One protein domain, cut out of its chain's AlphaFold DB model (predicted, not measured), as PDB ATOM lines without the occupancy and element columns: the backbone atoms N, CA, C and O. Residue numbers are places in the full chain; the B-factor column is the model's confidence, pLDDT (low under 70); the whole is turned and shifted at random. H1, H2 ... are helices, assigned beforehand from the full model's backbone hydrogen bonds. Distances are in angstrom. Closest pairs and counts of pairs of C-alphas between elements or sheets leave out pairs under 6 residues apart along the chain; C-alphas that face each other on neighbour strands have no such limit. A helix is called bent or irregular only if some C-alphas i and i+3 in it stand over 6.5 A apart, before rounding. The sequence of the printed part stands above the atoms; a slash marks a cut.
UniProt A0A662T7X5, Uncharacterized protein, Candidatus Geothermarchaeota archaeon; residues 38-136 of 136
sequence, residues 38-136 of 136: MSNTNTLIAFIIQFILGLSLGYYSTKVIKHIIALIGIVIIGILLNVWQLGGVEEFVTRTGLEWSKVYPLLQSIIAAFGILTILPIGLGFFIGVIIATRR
ATOM      1  N   MET A  38     204.414 218.816 271.255       67.19
ATOM      2  CA  MET A  38     202.951 218.798 271.374       67.19
ATOM      3  C   MET A  38     202.280 220.005 270.706       67.19
ATOM      4  O   MET A  38     201.137 219.903 270.266       67.19
ATOM      5  N   SER A  39     202.973 221.141 270.619       73.88
ATOM      6  CA  SER A  39     202.455 222.369 270.000       73.88
ATOM      7  C   SER A  39     202.578 222.382 268.477       73.88
ATOM      8  O   SER A  39     201.834 223.110 267.819       73.88
ATOM      9  N   ASN A  40     203.476 221.575 267.903       71.31
ATOM     10  CA  ASN A  40     203.755 221.588 266.473       71.31
ATOM     11  C   ASN A  40     203.510 220.217 265.819       71.31
ATOM     12  O   ASN A  40     204.327 219.299 265.903       71.31
ATOM     13  N   THR A  41     202.385 220.093 265.107       73.56
ATOM     14  CA  THR A  41     201.959 218.850 264.434       73.56
ATOM     15  C   THR A  41     203.024 218.294 263.484       73.56
ATOM     16  O   THR A  41     203.191 217.078 263.390       73.56
ATOM     17  N   ASN A  42     203.790 219.158 262.811       72.50
ATOM     18  CA  ASN A  42     204.848 218.725 261.899       72.50
ATOM     19  C   ASN A  42     206.014 218.064 262.650       72.50
ATOM     20  O   ASN A  42     206.514 217.025 262.215       72.50
ATOM     21  N   THR A  43     206.410 218.625 263.794       70.88
ATOM     22  CA  THR A  43     207.474 218.077 264.648       70.88
ATOM     23  C   THR A  43     207.050 216.742 265.261       70.88
ATOM     24  O   THR A  43     207.838 215.795 265.287       70.88
ATOM     25  N   LEU A  44     205.781 216.611 265.662       73.62
ATOM     26  CA  LEU A  44     205.223 215.358 266.172       73.62
ATOM     27  C   LEU A  44     205.223 214.241 265.116       73.62
ATOM     28  O   LEU A  44     205.627 213.110 265.396       73.62
ATOM     29  N   ILE A  45     204.800 214.549 263.886       74.62
ATOM     30  CA  ILE A  45     204.804 213.585 262.775       74.62
ATOM     31  C   ILE A  45     206.236 213.147 262.456       74.62
ATOM     32  O   ILE A  45     206.494 211.950 262.309       74.62
ATOM     33  N   ALA A  46     207.181 214.092 262.401       74.88
ATOM     34  CA  ALA A  46     208.592 213.786 262.190       74.88
ATOM     35  C   ALA A  46     209.139 212.858 263.287       74.88
ATOM     36  O   ALA A  46     209.795 211.867 262.965       74.88
ATOM     37  N   PHE A  47     208.798 213.109 264.554       78.56
ATOM     38  CA  PHE A  47     209.189 212.265 265.685       78.56
ATOM     39  C   PHE A  47     208.657 210.830 265.552       78.56
ATOM     40  O   PHE A  47     209.411 209.874 265.727       78.56
ATOM     41  N   ILE A  48     207.380 210.652 265.196       79.56
ATOM     42  CA  ILE A  48     206.769 209.322 265.023       79.56
ATOM     43  C   ILE A  48     207.434 208.559 263.872       79.56
ATOM     44  O   ILE A  48     207.761 207.380 264.019       79.56
ATOM     45  N   ILE A  49     207.670 209.219 262.736       80.00
ATOM     46  CA  ILE A  49     208.346 208.602 261.587       80.00
ATOM     47  C   ILE A  49     209.769 208.194 261.974       80.00
ATOM     48  O   ILE A  49     210.173 207.058 261.728       80.00
ATOM     49  N   GLN A  50     210.514 209.088 262.623       79.56
ATOM     50  CA  GLN A  50     211.864 208.818 263.113       79.56
ATOM     51  C   GLN A  50     211.891 207.666 264.124       79.56
ATOM     52  O   GLN A  50     212.773 206.811 264.056       79.56
ATOM     53  N   PHE A  51     210.895 207.579 265.004       82.56
ATOM     54  CA  PHE A  51     210.747 206.474 265.943       82.56
ATOM     55  C   PHE A  51     210.484 205.140 265.233       82.56
ATOM     56  O   PHE A  51     211.155 204.150 265.520       82.56
ATOM     57  N   ILE A  52     209.555 205.098 264.272       84.38
ATOM     58  CA  ILE A  52     209.246 203.884 263.496       84.38
ATOM     59  C   ILE A  52     210.453 203.448 262.657       84.38
ATOM     60  O   ILE A  52     210.750 202.253 262.571       84.38
ATOM     61  N   LEU A  53     211.172 204.402 262.058       84.81
ATOM     62  CA  LEU A  53     212.416 204.139 261.339       84.81
ATOM     63  C   LEU A  53     213.472 203.559 262.277       84.81
ATOM     64  O   LEU A  53     214.045 202.518 261.964       84.81
ATOM     65  N   GLY A  54     213.673 204.169 263.447       84.88
ATOM     66  CA  GLY A  54     214.550 203.655 264.494       84.88
ATOM     67  C   GLY A  54     214.181 202.228 264.890       84.88
ATOM     68  O   GLY A  54     215.035 201.348 264.875       84.88
ATOM     69  N   LEU A  55     212.900 201.965 265.155       85.56
ATOM     70  CA  LEU A  55     212.372 200.646 265.516       85.56
ATOM     71  C   LEU A  55     212.631 199.595 264.440       85.56
ATOM     72  O   LEU A  55     213.141 198.513 264.736       85.56
ATOM     73  N   SER A  56     212.326 199.930 263.190       85.38
ATOM     74  CA  SER A  56     212.563 199.057 262.041       85.38
ATOM     75  C   SER A  56     214.053 198.754 261.891       85.38
ATOM     76  O   SER A  56     214.442 197.595 261.717       85.38
ATOM     77  N   LEU A  57     214.895 199.783 262.034       84.88
ATOM     78  CA  LEU A  57     216.346 199.666 261.978       84.88
ATOM     79  C   LEU A  57     216.871 198.785 263.115       84.88
ATOM     80  O   LEU A  57     217.673 197.896 262.864       84.88
ATOM     81  N   GLY A  58     216.393 198.972 264.345       84.44
ATOM     82  CA  GLY A  58     216.777 198.174 265.509       84.44
ATOM     83  C   GLY A  58     216.377 196.710 265.381       84.44
ATOM     84  O   GLY A  58     217.191 195.814 265.614       84.44
ATOM     85  N   TYR A  59     215.151 196.458 264.925       83.19
ATOM     86  CA  TYR A  59     214.657 195.105 264.704       83.19
ATOM     87  C   TYR A  59     215.481 194.373 263.634       83.19
ATOM     88  O   TYR A  59     215.942 193.250 263.851       83.19
ATOM     89  N   TYR A  60     215.732 195.024 262.495       84.00
ATOM     90  CA  TYR A  60     216.480 194.432 261.383       84.00
ATOM     91  C   TYR A  60     217.996 194.365 261.642       84.00
ATOM     92  O   TYR A  60     218.670 193.440 261.174       84.00
ATOM     93  N   SER A  61     218.528 195.296 262.437       82.00
ATOM     94  CA  SER A  61     219.948 195.390 262.792       82.00
ATOM     95  C   SER A  61     220.467 194.081 263.371       82.00
ATOM     96  O   SER A  61     221.518 193.612 262.953       82.00
ATOM     97  N   THR A  62     219.704 193.398 264.225       78.00
ATOM     98  CA  THR A  62     220.125 192.116 264.824       78.00
ATOM     99  C   THR A  62     220.537 191.045 263.797       78.00
ATOM    100  O   THR A  62     221.430 190.239 264.071       78.00
ATOM    101  N   LYS A  63     219.958 191.063 262.588       78.31
ATOM    102  CA  LYS A  63     220.298 190.141 261.490       78.31
ATOM    103  C   LYS A  63     221.482 190.629 260.655       78.31
ATOM    104  O   LYS A  63     222.323 189.833 260.236       78.31
ATOM    105  N   VAL A  64     221.565 191.936 260.423       79.50
ATOM    106  CA  VAL A  64     222.542 192.545 259.507       79.50
ATOM    107  C   VAL A  64     223.850 192.919 260.204       79.50
ATOM    108  O   VAL A  64     224.904 192.924 259.573       79.50
ATOM    109  N   ILE A  65     223.825 193.140 261.519       79.56
ATOM    110  CA  ILE A  65     224.963 193.639 262.297       79.56
ATOM    111  C   ILE A  65     226.199 192.746 262.163       79.56
ATOM    112  O   ILE A  65     227.310 193.254 262.074       79.56
ATOM    113  N   LYS A  66     226.023 191.420 262.053       77.38
ATOM    114  CA  LYS A  66     227.133 190.477 261.831       77.38
ATOM    115  C   LYS A  66     227.874 190.761 260.520       77.38
ATOM    116  O   LYS A  66     229.098 190.705 260.495       77.38
ATOM    117  N   HIS A  67     227.139 191.100 259.465       83.62
ATOM    118  CA  HIS A  67     227.696 191.418 258.153       83.62
ATOM    119  C   HIS A  67     228.343 192.808 258.150       83.62
ATOM    120  O   HIS A  67     229.432 192.968 257.613       83.62
ATOM    121  N   ILE A  68     227.727 193.791 258.818       81.62
ATOM    122  CA  ILE A  68     228.286 195.144 258.974       81.62
ATOM    123  C   ILE A  68     229.609 195.103 259.742       81.62
ATOM    124  O   ILE A  68     230.587 195.693 259.302       81.62
ATOM    125  N   ILE A  69     229.674 194.368 260.856       78.25
ATOM    126  CA  ILE A  69     230.912 194.210 261.633       78.25
ATOM    127  C   ILE A  69     231.993 193.523 260.794       78.25
ATOM    128  O   ILE A  69     233.146 193.942 260.836       78.25
ATOM    129  N   ALA A  70     231.637 192.494 260.018       84.19
ATOM    130  CA  ALA A  70     232.582 191.830 259.126       84.19
ATOM    131  C   ALA A  70     233.128 192.793 258.057       84.19
ATOM    132  O   ALA A  70     234.335 192.844 257.836       84.19
ATOM    133  N   LEU A  71     232.255 193.604 257.452       86.06
ATOM    134  CA  LEU A  71     232.635 194.619 256.472       86.06
ATOM    135  C   LEU A  71     233.561 195.673 257.090       86.06
ATOM    136  O   LEU A  71     234.620 195.949 256.535       86.06
ATOM    137  N   ILE A  72     233.209 196.205 258.264       86.88
ATOM    138  CA  ILE A  72     234.048 197.155 259.006       86.88
ATOM    139  C   ILE A  72     235.414 196.535 259.313       86.88
ATOM    140  O   ILE A  72     236.432 197.187 259.113       86.88
ATOM    141  N   GLY A  73     235.459 195.271 259.740       90.06
ATOM    142  CA  GLY A  73     236.710 194.558 259.990       90.06
ATOM    143  C   GLY A  73     237.602 194.488 258.750       90.06
ATOM    144  O   GLY A  73     238.778 194.836 258.824       90.06
ATOM    145  N   ILE A  74     237.040 194.110 257.600       91.75
ATOM    146  CA  ILE A  74     237.771 194.054 256.323       91.75
ATOM    147  C   ILE A  74     238.290 195.441 255.926       91.75
ATOM    148  O   ILE A  74     239.446 195.570 255.529       91.75
ATOM    149  N   VAL A  75     237.467 196.483 256.074       89.19
ATOM    150  CA  VAL A  75     237.865 197.868 255.780       89.19
ATOM    151  C   VAL A  75     239.008 198.313 256.690       89.19
ATOM    152  O   VAL A  75     240.003 198.832 256.194       89.19
ATOM    153  N   ILE A  76     238.912 198.069 258.000       89.56
ATOM    154  CA  ILE A  76     239.970 198.409 258.962       89.56
ATOM    155  C   ILE A  76     241.274 197.691 258.605       89.56
ATOM    156  O   ILE A  76     242.328 198.319 258.606       89.56
ATOM    157  N   ILE A  77     241.212 196.405 258.246       92.94
ATOM    158  CA  ILE A  77     242.387 195.648 257.790       92.94
ATOM    159  C   ILE A  77     242.973 196.282 256.520       92.94
ATOM    160  O   ILE A  77     244.179 196.499 256.453       92.94
ATOM    161  N   GLY A  78     242.141 196.637 255.538       88.25
ATOM    162  CA  GLY A  78     242.588 197.316 254.318       88.25
ATOM    163  C   GLY A  78     243.249 198.672 254.586       88.25
ATOM    164  O   GLY A  78     244.260 198.998 253.966       88.25
ATOM    165  N   ILE A  79     242.724 199.445 255.541       86.62
ATOM    166  CA  ILE A  79     243.314 200.717 255.979       86.62
ATOM    167  C   ILE A  79     244.660 200.472 256.665       86.62
ATOM    168  O   ILE A  79     245.638 201.123 256.312       86.62
ATOM    169  N   LEU A  80     244.740 199.519 257.597       86.06
ATOM    170  CA  LEU A  80     245.983 199.162 258.290       86.06
ATOM    171  C   LEU A  80     247.074 198.736 257.305       86.06
ATOM    172  O   LEU A  80     248.213 199.174 257.432       86.06
ATOM    173  N   LEU A  81     246.720 197.932 256.299       86.12
ATOM    174  CA  LEU A  81     247.643 197.522 255.242       86.12
ATOM    175  C   LEU A  81     248.116 198.713 254.401       86.12
ATOM    176  O   LEU A  81     249.309 198.819 254.136       86.12
ATOM    177  N   ASN A  82     247.219 199.628 254.023       82.81
ATOM    178  CA  ASN A  82     247.589 200.850 253.300       82.81
ATOM    179  C   ASN A  82     248.525 201.744 254.124       82.81
ATOM    180  O   ASN A  82     249.547 202.201 253.624       82.81
ATOM    181  N   VAL A  83     248.208 201.967 255.399       81.25
ATOM    182  CA  VAL A  83     249.040 202.778 256.300       81.25
ATOM    183  C   VAL A  83     250.413 202.133 256.504       81.25
ATOM    184  O   VAL A  83     251.426 202.829 256.511       81.25
ATOM    185  N   TRP A  84     250.473 200.803 256.600       80.56
ATOM    186  CA  TRP A  84     251.735 200.069 256.669       80.56
ATOM    187  C   TRP A  84     252.566 200.229 255.389       80.56
ATOM    188  O   TRP A  84     253.768 200.471 255.463       80.56
ATOM    189  N   GLN A  85     251.933 200.156 254.212       76.56
ATOM    190  CA  GLN A  85     252.602 200.381 252.921       76.56
ATOM    191  C   GLN A  85     253.133 201.813 252.763       76.56
ATOM    192  O   GLN A  85     254.122 202.024 252.065       76.56
ATOM    193  N   LEU A  86     252.505 202.787 253.421       74.62
ATOM    194  CA  LEU A  86     252.872 204.202 253.353       74.62
ATOM    195  C   LEU A  86     253.981 204.611 254.336       74.62
ATOM    196  O   LEU A  86     254.283 205.795 254.422       74.62
ATOM    197  N   GLY A  87     254.608 203.663 255.040       79.88
ATOM    198  CA  GLY A  87     255.697 203.947 255.985       79.88
ATOM    199  C   GLY A  87     255.247 204.106 257.439       79.88
ATOM    200  O   GLY A  87     256.041 204.504 258.285       79.88
ATOM    201  N   GLY A  88     253.997 203.756 257.753       79.19
ATOM    202  CA  GLY A  88     253.444 203.805 259.103       79.19
ATOM    203  C   GLY A  88     252.471 204.961 259.329       79.19
ATOM    204  O   GLY A  88     252.218 205.801 258.465       79.19
ATOM    205  N   VAL A  89     251.879 204.978 260.526       71.19
ATOM    206  CA  VAL A  89     250.810 205.921 260.898       71.19
ATOM    207  C   VAL A  89     251.330 207.365 260.946       71.19
ATOM    208  O   VAL A  89     250.620 208.284 260.551       71.19
ATOM    209  N   GLU A  90     252.582 207.564 261.366       69.94
ATOM    210  CA  GLU A  90     253.244 208.876 261.452       69.94
ATOM    211  C   GLU A  90     253.434 209.537 260.077       69.94
ATOM    212  O   GLU A  90     253.099 210.711 259.897       69.94
ATOM    213  N   GLU A  91     253.892 208.768 259.087       73.00
ATOM    214  CA  GLU A  91     254.097 209.221 257.706       73.00
ATOM    215  C   GLU A  91     252.748 209.480 256.998       73.00
ATOM    216  O   GLU A  91     252.595 210.429 256.228       73.00
ATOM    217  N   PHE A  92     251.717 208.680 257.303       72.50
ATOM    218  CA  PHE A  92     250.361 208.889 256.787       72.50
ATOM    219  C   PHE A  92     249.738 210.195 257.301       72.50
ATOM    220  O   PHE A  92     249.158 210.955 256.522       72.50
ATOM    221  N   VAL A  93     249.863 210.485 258.600       71.81
ATOM    222  CA  VAL A  93     249.297 211.699 259.218       71.81
ATOM    223  C   VAL A  93     250.001 212.960 258.713       71.81
ATOM    224  O   VAL A  93     249.341 213.954 258.411       71.81
ATOM    225  N   THR A  94     251.323 212.914 258.547       70.44
ATOM    226  CA  THR A  94     252.099 214.041 258.006       70.44
ATOM    227  C   THR A  94     251.824 214.288 256.519       70.44
ATOM    228  O   THR A  94     251.739 215.445 256.112       70.44
ATOM    229  N   ARG A  95     251.601 213.245 255.704       67.50
ATOM    230  CA  ARG A  95     251.274 213.388 254.268       67.50
ATOM    231  C   ARG A  95     249.827 213.770 253.976       67.50
ATOM    232  O   ARG A  95     249.568 214.412 252.963       67.50
ATOM    233  N   THR A  96     248.882 213.369 254.825       69.12
ATOM    234  CA  THR A  96     247.455 213.680 254.621       69.12
ATOM    235  C   THR A  96     247.082 215.103 255.026       69.12
ATOM    236  O   THR A  96     245.996 215.554 254.669       69.12
ATOM    237  N   GLY A  97     247.956 215.825 255.744       66.56
ATOM    238  CA  GLY A  97     247.691 217.204 256.170       66.56
ATOM    239  C   GLY A  97     246.420 217.330 257.015       66.56
ATOM    240  O   GLY A  97     245.790 218.387 257.035       66.56
ATOM    241  N   LEU A  98     246.001 216.235 257.663       66.25
ATOM    242  CA  LEU A  98     244.768 216.161 258.437       66.25
ATOM    243  C   LEU A  98     244.917 217.004 259.707       66.25
ATOM    244  O   LEU A  98     245.362 216.542 260.757       66.25
ATOM    245  N   GLU A  99     244.533 218.273 259.602       72.81
ATOM    246  CA  GLU A  99     244.422 219.178 260.739       72.81
ATOM    247  C   GLU A  99     243.205 218.780 261.577       72.81
ATOM    248  O   GLU A  99     242.086 219.260 261.380       72.81
ATOM    249  N   TRP A 100     243.432 217.896 262.549       63.81
ATOM    250  CA  TRP A 100     242.427 217.469 263.526       63.81
ATOM    251  C   TRP A 100     241.699 218.646 264.203       63.81
ATOM    252  O   TRP A 100     240.531 218.510 264.569       63.81
ATOM    253  N   SER A 101     242.336 219.823 264.288       68.00
ATOM    254  CA  SER A 101     241.729 221.050 264.820       68.00
ATOM    255  C   SER A 101     240.572 221.602 263.977       68.00
ATOM    256  O   SER A 101     239.712 222.285 264.525       68.00
ATOM    257  N   LYS A 102     240.504 221.295 262.673       71.44
ATOM    258  CA  LYS A 102     239.405 221.717 261.782       71.44
ATOM    259  C   LYS A 102     238.272 220.699 261.725       71.44
ATOM    260  O   LYS A 102     237.110 221.073 261.589       71.44
ATOM    261  N   VAL A 103     238.593 219.413 261.860       70.06
ATOM    262  CA  VAL A 103     237.610 218.319 261.802       70.06
ATOM    263  C   VAL A 103     236.794 218.236 263.094       70.06
ATOM    264  O   VAL A 103     235.586 218.011 263.050       70.06
ATOM    265  N   TYR A 104     237.434 218.467 264.243       70.75
ATOM    266  CA  TYR A 104     236.788 218.417 265.552       70.75
ATOM    267  C   TYR A 104     235.568 219.354 265.693       70.75
ATOM    268  O   TYR A 104     234.489 218.855 266.016       70.75
ATOM    269  N   PRO A 105     235.660 220.670 265.404       73.38
ATOM    270  CA  PRO A 105     234.510 221.567 265.515       73.38
ATOM    271  C   PRO A 105     233.403 221.240 264.507       73.38
ATOM    272  O   PRO A 105     232.230 221.357 264.842       73.38
ATOM    273  N   LEU A 106     233.736 220.761 263.301       69.25
ATOM    274  CA  LEU A 106     232.735 220.308 262.326       69.25
ATOM    275  C   LEU A 106     231.936 219.104 262.841       69.25
ATOM    276  O   LEU A 106     230.709 219.090 262.739       69.25
ATOM    277  N   LEU A 107     232.611 218.117 263.436       68.62
ATOM    278  CA  LEU A 107     231.945 216.984 264.080       68.62
ATOM    279  C   LEU A 107     231.075 217.442 265.248       68.62
ATOM    280  O   LEU A 107     229.958 216.957 265.394       68.62
ATOM    281  N   GLN A 108     231.550 218.403 266.038       66.25
ATOM    282  CA  GLN A 108     230.799 218.957 267.159       66.25
ATOM    283  C   GLN A 108     229.499 219.634 266.692       66.25
ATOM    284  O   GLN A 108     228.443 219.382 267.269       66.25
ATOM    285  N   SER A 109     229.550 220.406 265.602       64.69
ATOM    286  CA  SER A 109     228.380 221.046 264.982       64.69
ATOM    287  C   SER A 109     227.372 220.033 264.442       64.69
ATOM    288  O   SER A 109     226.169 220.198 264.627       64.69
ATOM    289  N   ILE A 110     227.851 218.962 263.801       63.09
ATOM    290  CA  ILE A 110     226.994 217.878 263.305       63.09
ATOM    291  C   ILE A 110     226.351 217.157 264.494       63.09
ATOM    292  O   ILE A 110     225.139 217.001 264.544       63.09
ATOM    293  N   ILE A 111     227.120 216.771 265.506       62.91
ATOM    294  CA  ILE A 111     226.570 216.069 266.670       62.91
ATOM    295  C   ILE A 111     225.547 216.943 267.414       62.91
ATOM    296  O   ILE A 111     224.503 216.435 267.813       62.91
ATOM    297  N   ALA A 112     225.792 218.250 267.542       62.56
ATOM    298  CA  ALA A 112     224.843 219.184 268.144       62.56
ATOM    299  C   ALA A 112     223.550 219.317 267.316       62.56
ATOM    300  O   ALA A 112     222.459 219.207 267.869       62.56
ATOM    301  N   ALA A 113     223.659 219.476 265.992       60.22
ATOM    302  CA  ALA A 113     222.507 219.609 265.098       60.22
ATOM    303  C   ALA A 113     221.654 218.329 265.017       60.22
ATOM    304  O   ALA A 113     220.435 218.393 264.878       60.22
ATOM    305  N   PHE A 114     222.280 217.155 265.126       58.56
ATOM    306  CA  PHE A 114     221.593 215.862 265.083       58.56
ATOM    307  C   PHE A 114     221.182 215.339 266.478       58.56
ATOM    308  O   PHE A 114     220.410 214.381 266.569       58.56
ATOM    309  N   GLY A 115     221.670 215.965 267.554       62.91
ATOM    310  CA  GLY A 115     221.714 215.431 268.920       62.91
ATOM    311  C   GLY A 115     220.373 215.181 269.605       62.91
ATOM    312  O   GLY A 115     220.132 214.086 270.100       62.91
ATOM    313  N   ILE A 116     219.492 216.177 269.680       56.84
ATOM    314  CA  ILE A 116     218.288 216.056 270.525       56.84
ATOM    315  C   ILE A 116     217.060 215.691 269.696       56.84
ATOM    316  O   ILE A 116     216.381 214.713 269.997       56.84
ATOM    317  N   LEU A 117     216.791 216.431 268.621       58.69
ATOM    318  CA  LEU A 117     215.554 216.265 267.854       58.69
ATOM    319  C   LEU A 117     215.529 214.984 267.010       58.69
ATOM    320  O   LEU A 117     214.457 214.442 266.776       58.69
ATOM    321  N   THR A 118     216.694 214.477 266.596       63.59
ATOM    322  CA  THR A 118     216.789 213.351 265.652       63.59
ATOM    323  C   THR A 118     217.298 212.080 266.327       63.59
ATOM    324  O   THR A 118     216.723 211.005 266.162       63.59
ATOM    325  N   ILE A 119     218.361 212.174 267.128       73.38
ATOM    326  CA  ILE A 119     218.959 211.007 267.794       73.38
ATOM    327  C   ILE A 119     218.055 210.441 268.899       73.38
ATOM    328  O   ILE A 119     218.066 209.229 269.108       73.38
ATOM    329  N   LEU A 120     217.229 211.259 269.562       73.88
ATOM    330  CA  LEU A 120     216.352 210.794 270.642       73.88
ATOM    331  C   LEU A 120     215.217 209.865 270.148       73.88
ATOM    332  O   LEU A 120     215.175 208.715 270.596       73.88
ATOM    333  N   PRO A 121     214.330 210.272 269.212       76.62
ATOM    334  CA  PRO A 121     213.295 209.383 268.670       76.62
ATOM    335  C   PRO A 121     213.867 208.149 267.973       76.62
ATOM    336  O   PRO A 121     213.402 207.033 268.216       76.62
ATOM    337  N   ILE A 122     214.896 208.328 267.136       81.00
ATOM    338  CA  ILE A 122     215.524 207.219 266.406       81.00
ATOM    339  C   ILE A 122     216.183 206.247 267.384       81.00
ATOM    340  O   ILE A 122     216.002 205.036 267.258       81.00
ATOM    341  N   GLY A 123     216.919 206.762 268.371       80.44
ATOM    342  CA  GLY A 123     217.576 205.963 269.398       80.44
ATOM    343  C   GLY A 123     216.568 205.145 270.198       80.44
ATOM    344  O   GLY A 123     216.711 203.927 270.291       80.44
ATOM    345  N   LEU A 124     215.505 205.779 270.704       80.88
ATOM    346  CA  LEU A 124     214.437 205.093 271.438       80.88
ATOM    347  C   LEU A 124     213.799 203.976 270.608       80.88
ATOM    348  O   LEU A 124     213.703 202.841 271.081       80.88
ATOM    349  N   GLY A 125     213.424 204.275 269.360       83.69
ATOM    350  CA  GLY A 125     212.903 203.276 268.433       83.69
ATOM    351  C   GLY A 125     213.883 202.117 268.266       83.69
ATOM    352  O   GLY A 125     213.515 200.959 268.454       83.69
ATOM    353  N   PHE A 126     215.154 202.420 268.001       85.75
ATOM    354  CA  PHE A 126     216.207 201.433 267.784       85.75
ATOM    355  C   PHE A 126     216.373 200.461 268.953       85.75
ATOM    356  O   PHE A 126     216.352 199.249 268.737       85.75
ATOM    357  N   PHE A 127     216.486 200.951 270.190       82.62
ATOM    358  CA  PHE A 127     216.645 200.064 271.349       82.62
ATOM    359  C   PHE A 127     215.429 199.165 271.552       82.62
ATOM    360  O   PHE A 127     215.591 197.963 271.767       82.62
ATOM    361  N   ILE A 128     214.218 199.710 271.419       84.00
ATOM    362  CA  ILE A 128     212.987 198.920 271.518       84.00
ATOM    363  C   ILE A 128     212.948 197.858 270.410       84.00
ATOM    364  O   ILE A 128     212.678 196.690 270.688       84.00
ATOM    365  N   GLY A 129     213.293 198.226 269.174       84.00
ATOM    366  CA  GLY A 129     213.373 197.305 268.041       84.00
ATOM    367  C   GLY A 129     214.355 196.155 268.280       84.00
ATOM    368  O   GLY A 129     214.016 194.994 268.040       84.00
ATOM    369  N   VAL A 130     215.542 196.453 268.820       83.00
ATOM    370  CA  VAL A 130     216.550 195.441 269.185       83.00
ATOM    371  C   VAL A 130     216.033 194.510 270.284       83.00
ATOM    372  O   VAL A 130     216.217 193.295 270.182       83.00
ATOM    373  N   ILE A 131     215.374 195.045 271.319       83.69
ATOM    374  CA  ILE A 131     214.799 194.245 272.413       83.69
ATOM    375  C   ILE A 131     213.739 193.283 271.868       83.69
ATOM    376  O   ILE A 131     213.781 192.092 272.179       83.69
ATOM    377  N   ILE A 132     212.826 193.773 271.022       84.69
ATOM    378  CA  ILE A 132     211.774 192.954 270.401       84.69
ATOM    379  C   ILE A 132     212.388 191.848 269.538       84.69
ATOM    380  O   ILE A 132     211.995 190.691 269.665       84.69
ATOM    381  N   ALA A 133     213.369 192.180 268.696       82.56
ATOM    382  CA  ALA A 133     214.039 191.201 267.842       82.56
ATOM    383  C   ALA A 133     214.813 190.145 268.636       82.56
ATOM    384  O   ALA A 133     214.907 189.007 268.197       82.56
ATOM    385  N   THR A 134     215.362 190.513 269.795       76.56
ATOM    386  CA  THR A 134     216.141 189.603 270.649       76.56
ATOM    387  C   THR A 134     215.262 188.616 271.416       76.56
ATOM    388  O   THR A 134     215.721 187.540 271.788       76.56
ATOM    389  N   ARG A 135     214.003 188.972 271.693       74.06
ATOM    390  CA  ARG A 135     213.078 188.129 272.464       74.06
ATOM    391  C   ARG A 135     212.425 187.013 271.634       74.06
ATOM    392  O   ARG A 135     211.608 186.278 272.183       74.06
ATOM    393  N   ARG A 136     212.751 186.909 270.343       55.91
ATOM    394  CA  ARG A 136     212.226 185.938 269.378       55.91
ATOM    395  C   ARG A 136     213.362 185.101 268.804       55.91
ATOM    396  O   ARG A 136     213.107 183.905 268.557       55.91
TER     397      ARG A 136
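What this domain is: This is residues 38 to 136 of the 136 residues of an uncharacterized protein of Candidatus Geothermarchaeota archaeon (UniProt A0A662T7X5). This model is a flat, open frame of helices round an empty middle: the long helix H1 turns nearly a right angle between its arms H1a and H1b, the short helix H2 makes the far end, H3 runs back along the other side, and H4 packs on H1a and closes the ring. The one broad contact is where H4 and H1a lie side by side, while H1b and H3, the two long sides, stay clear of each other. The printed part has 99 residues, with four named helices in the order H1, H2, H3, H4 and no named strand, and the class is all helix. It is only just extended, close to loose, with a radius of gyration of the C-alphas of 19.3 A, and the C-alphas span 55 by 36 by 14 A, an outline that is only just flat.

How they stand to each other: H1, residues 41 to 85, was assigned as one helix by its hydrogen bonds but is bent: C-alphas 63 and 66 are 6.9 A apart. Its arms are H1a, residues 41 to 63, and H1b, residues 66 to 85, and their lines are about perpendicular, at 81 degrees. H2, residues 89 to 96, is close to H1b but not clearly touching it, with 2 pairs of C-alphas within 8 A; the closest C-alphas, those of Val 83 and Val 89, are 5.8 A apart. The lines of H1b and H2 are about perpendicular, at 85 degrees. H3, residues 100 to 115, touches no helix and is apart from H1a, H1b and H2. H4, residues 119 to 134, and H3 meet only through their link. H4 touches H1a, with 57 pairs of C-alphas within 8 A; the closest, those of Leu 55 and Gly 125, are 4.0 A apart. H1a and H4 run the same way at a steep tilt of 36 degrees, only just past shallow, and their centres are 8.1 A apart. H4 is apart from H1b and H2, and H1a is apart from H2. Each O i to N i+4 pair is within hydrogen-bond range in H1b, H2 and H4, against 17 of 19 such pairs in H1a and 10 of 12 in H3.

Where its parts are: H1a runs from Thr 41, C-alpha at (201.959, 218.850, 264.434), to Lys 63, C-alpha at (220.298, 190.141, 261.490), a length of 34.2 A. Residues 64 and 65 belong to neither arm. H1b runs from Lys 66 to Gln 85, whose C-alpha is at (252.602, 200.381, 252.921), over 28.7 A. H2 is the shortest, eight residues from Val 89 to Thr 96. H3 runs from Trp 100 to Gly 115 over 21.5 A; it is neither bent nor irregular, but only just: C-alphas 102 and 105 are 6.2 A apart. H4 runs from Ile 119 to Thr 134, C-alpha at (216.141, 189.603, 270.649), over 21.8 A.

The domain as a whole: The two C-alphas farthest apart, those of Ser 39 and Gly 87, are 58.1 A from each other, and the first and last printed C-alphas, those of Met 38 and Arg 136, are 34.2 A apart. Residues 64 to 79, which belong to H1, stand free, and so do residues 96 to 110, of which 100 to 110 belong to H3. The three links, H1 to H2, H2 to H3 and H3 to H4, are tight, with 3 residues each. The printed part has no cut and ends at residue 136, the chain's last residue. The mean pLDDT of the printed part is 76.6; 22 residues are under 70, among them residues 95 to 98 and 106 to 118, and H3 has a mean of 66.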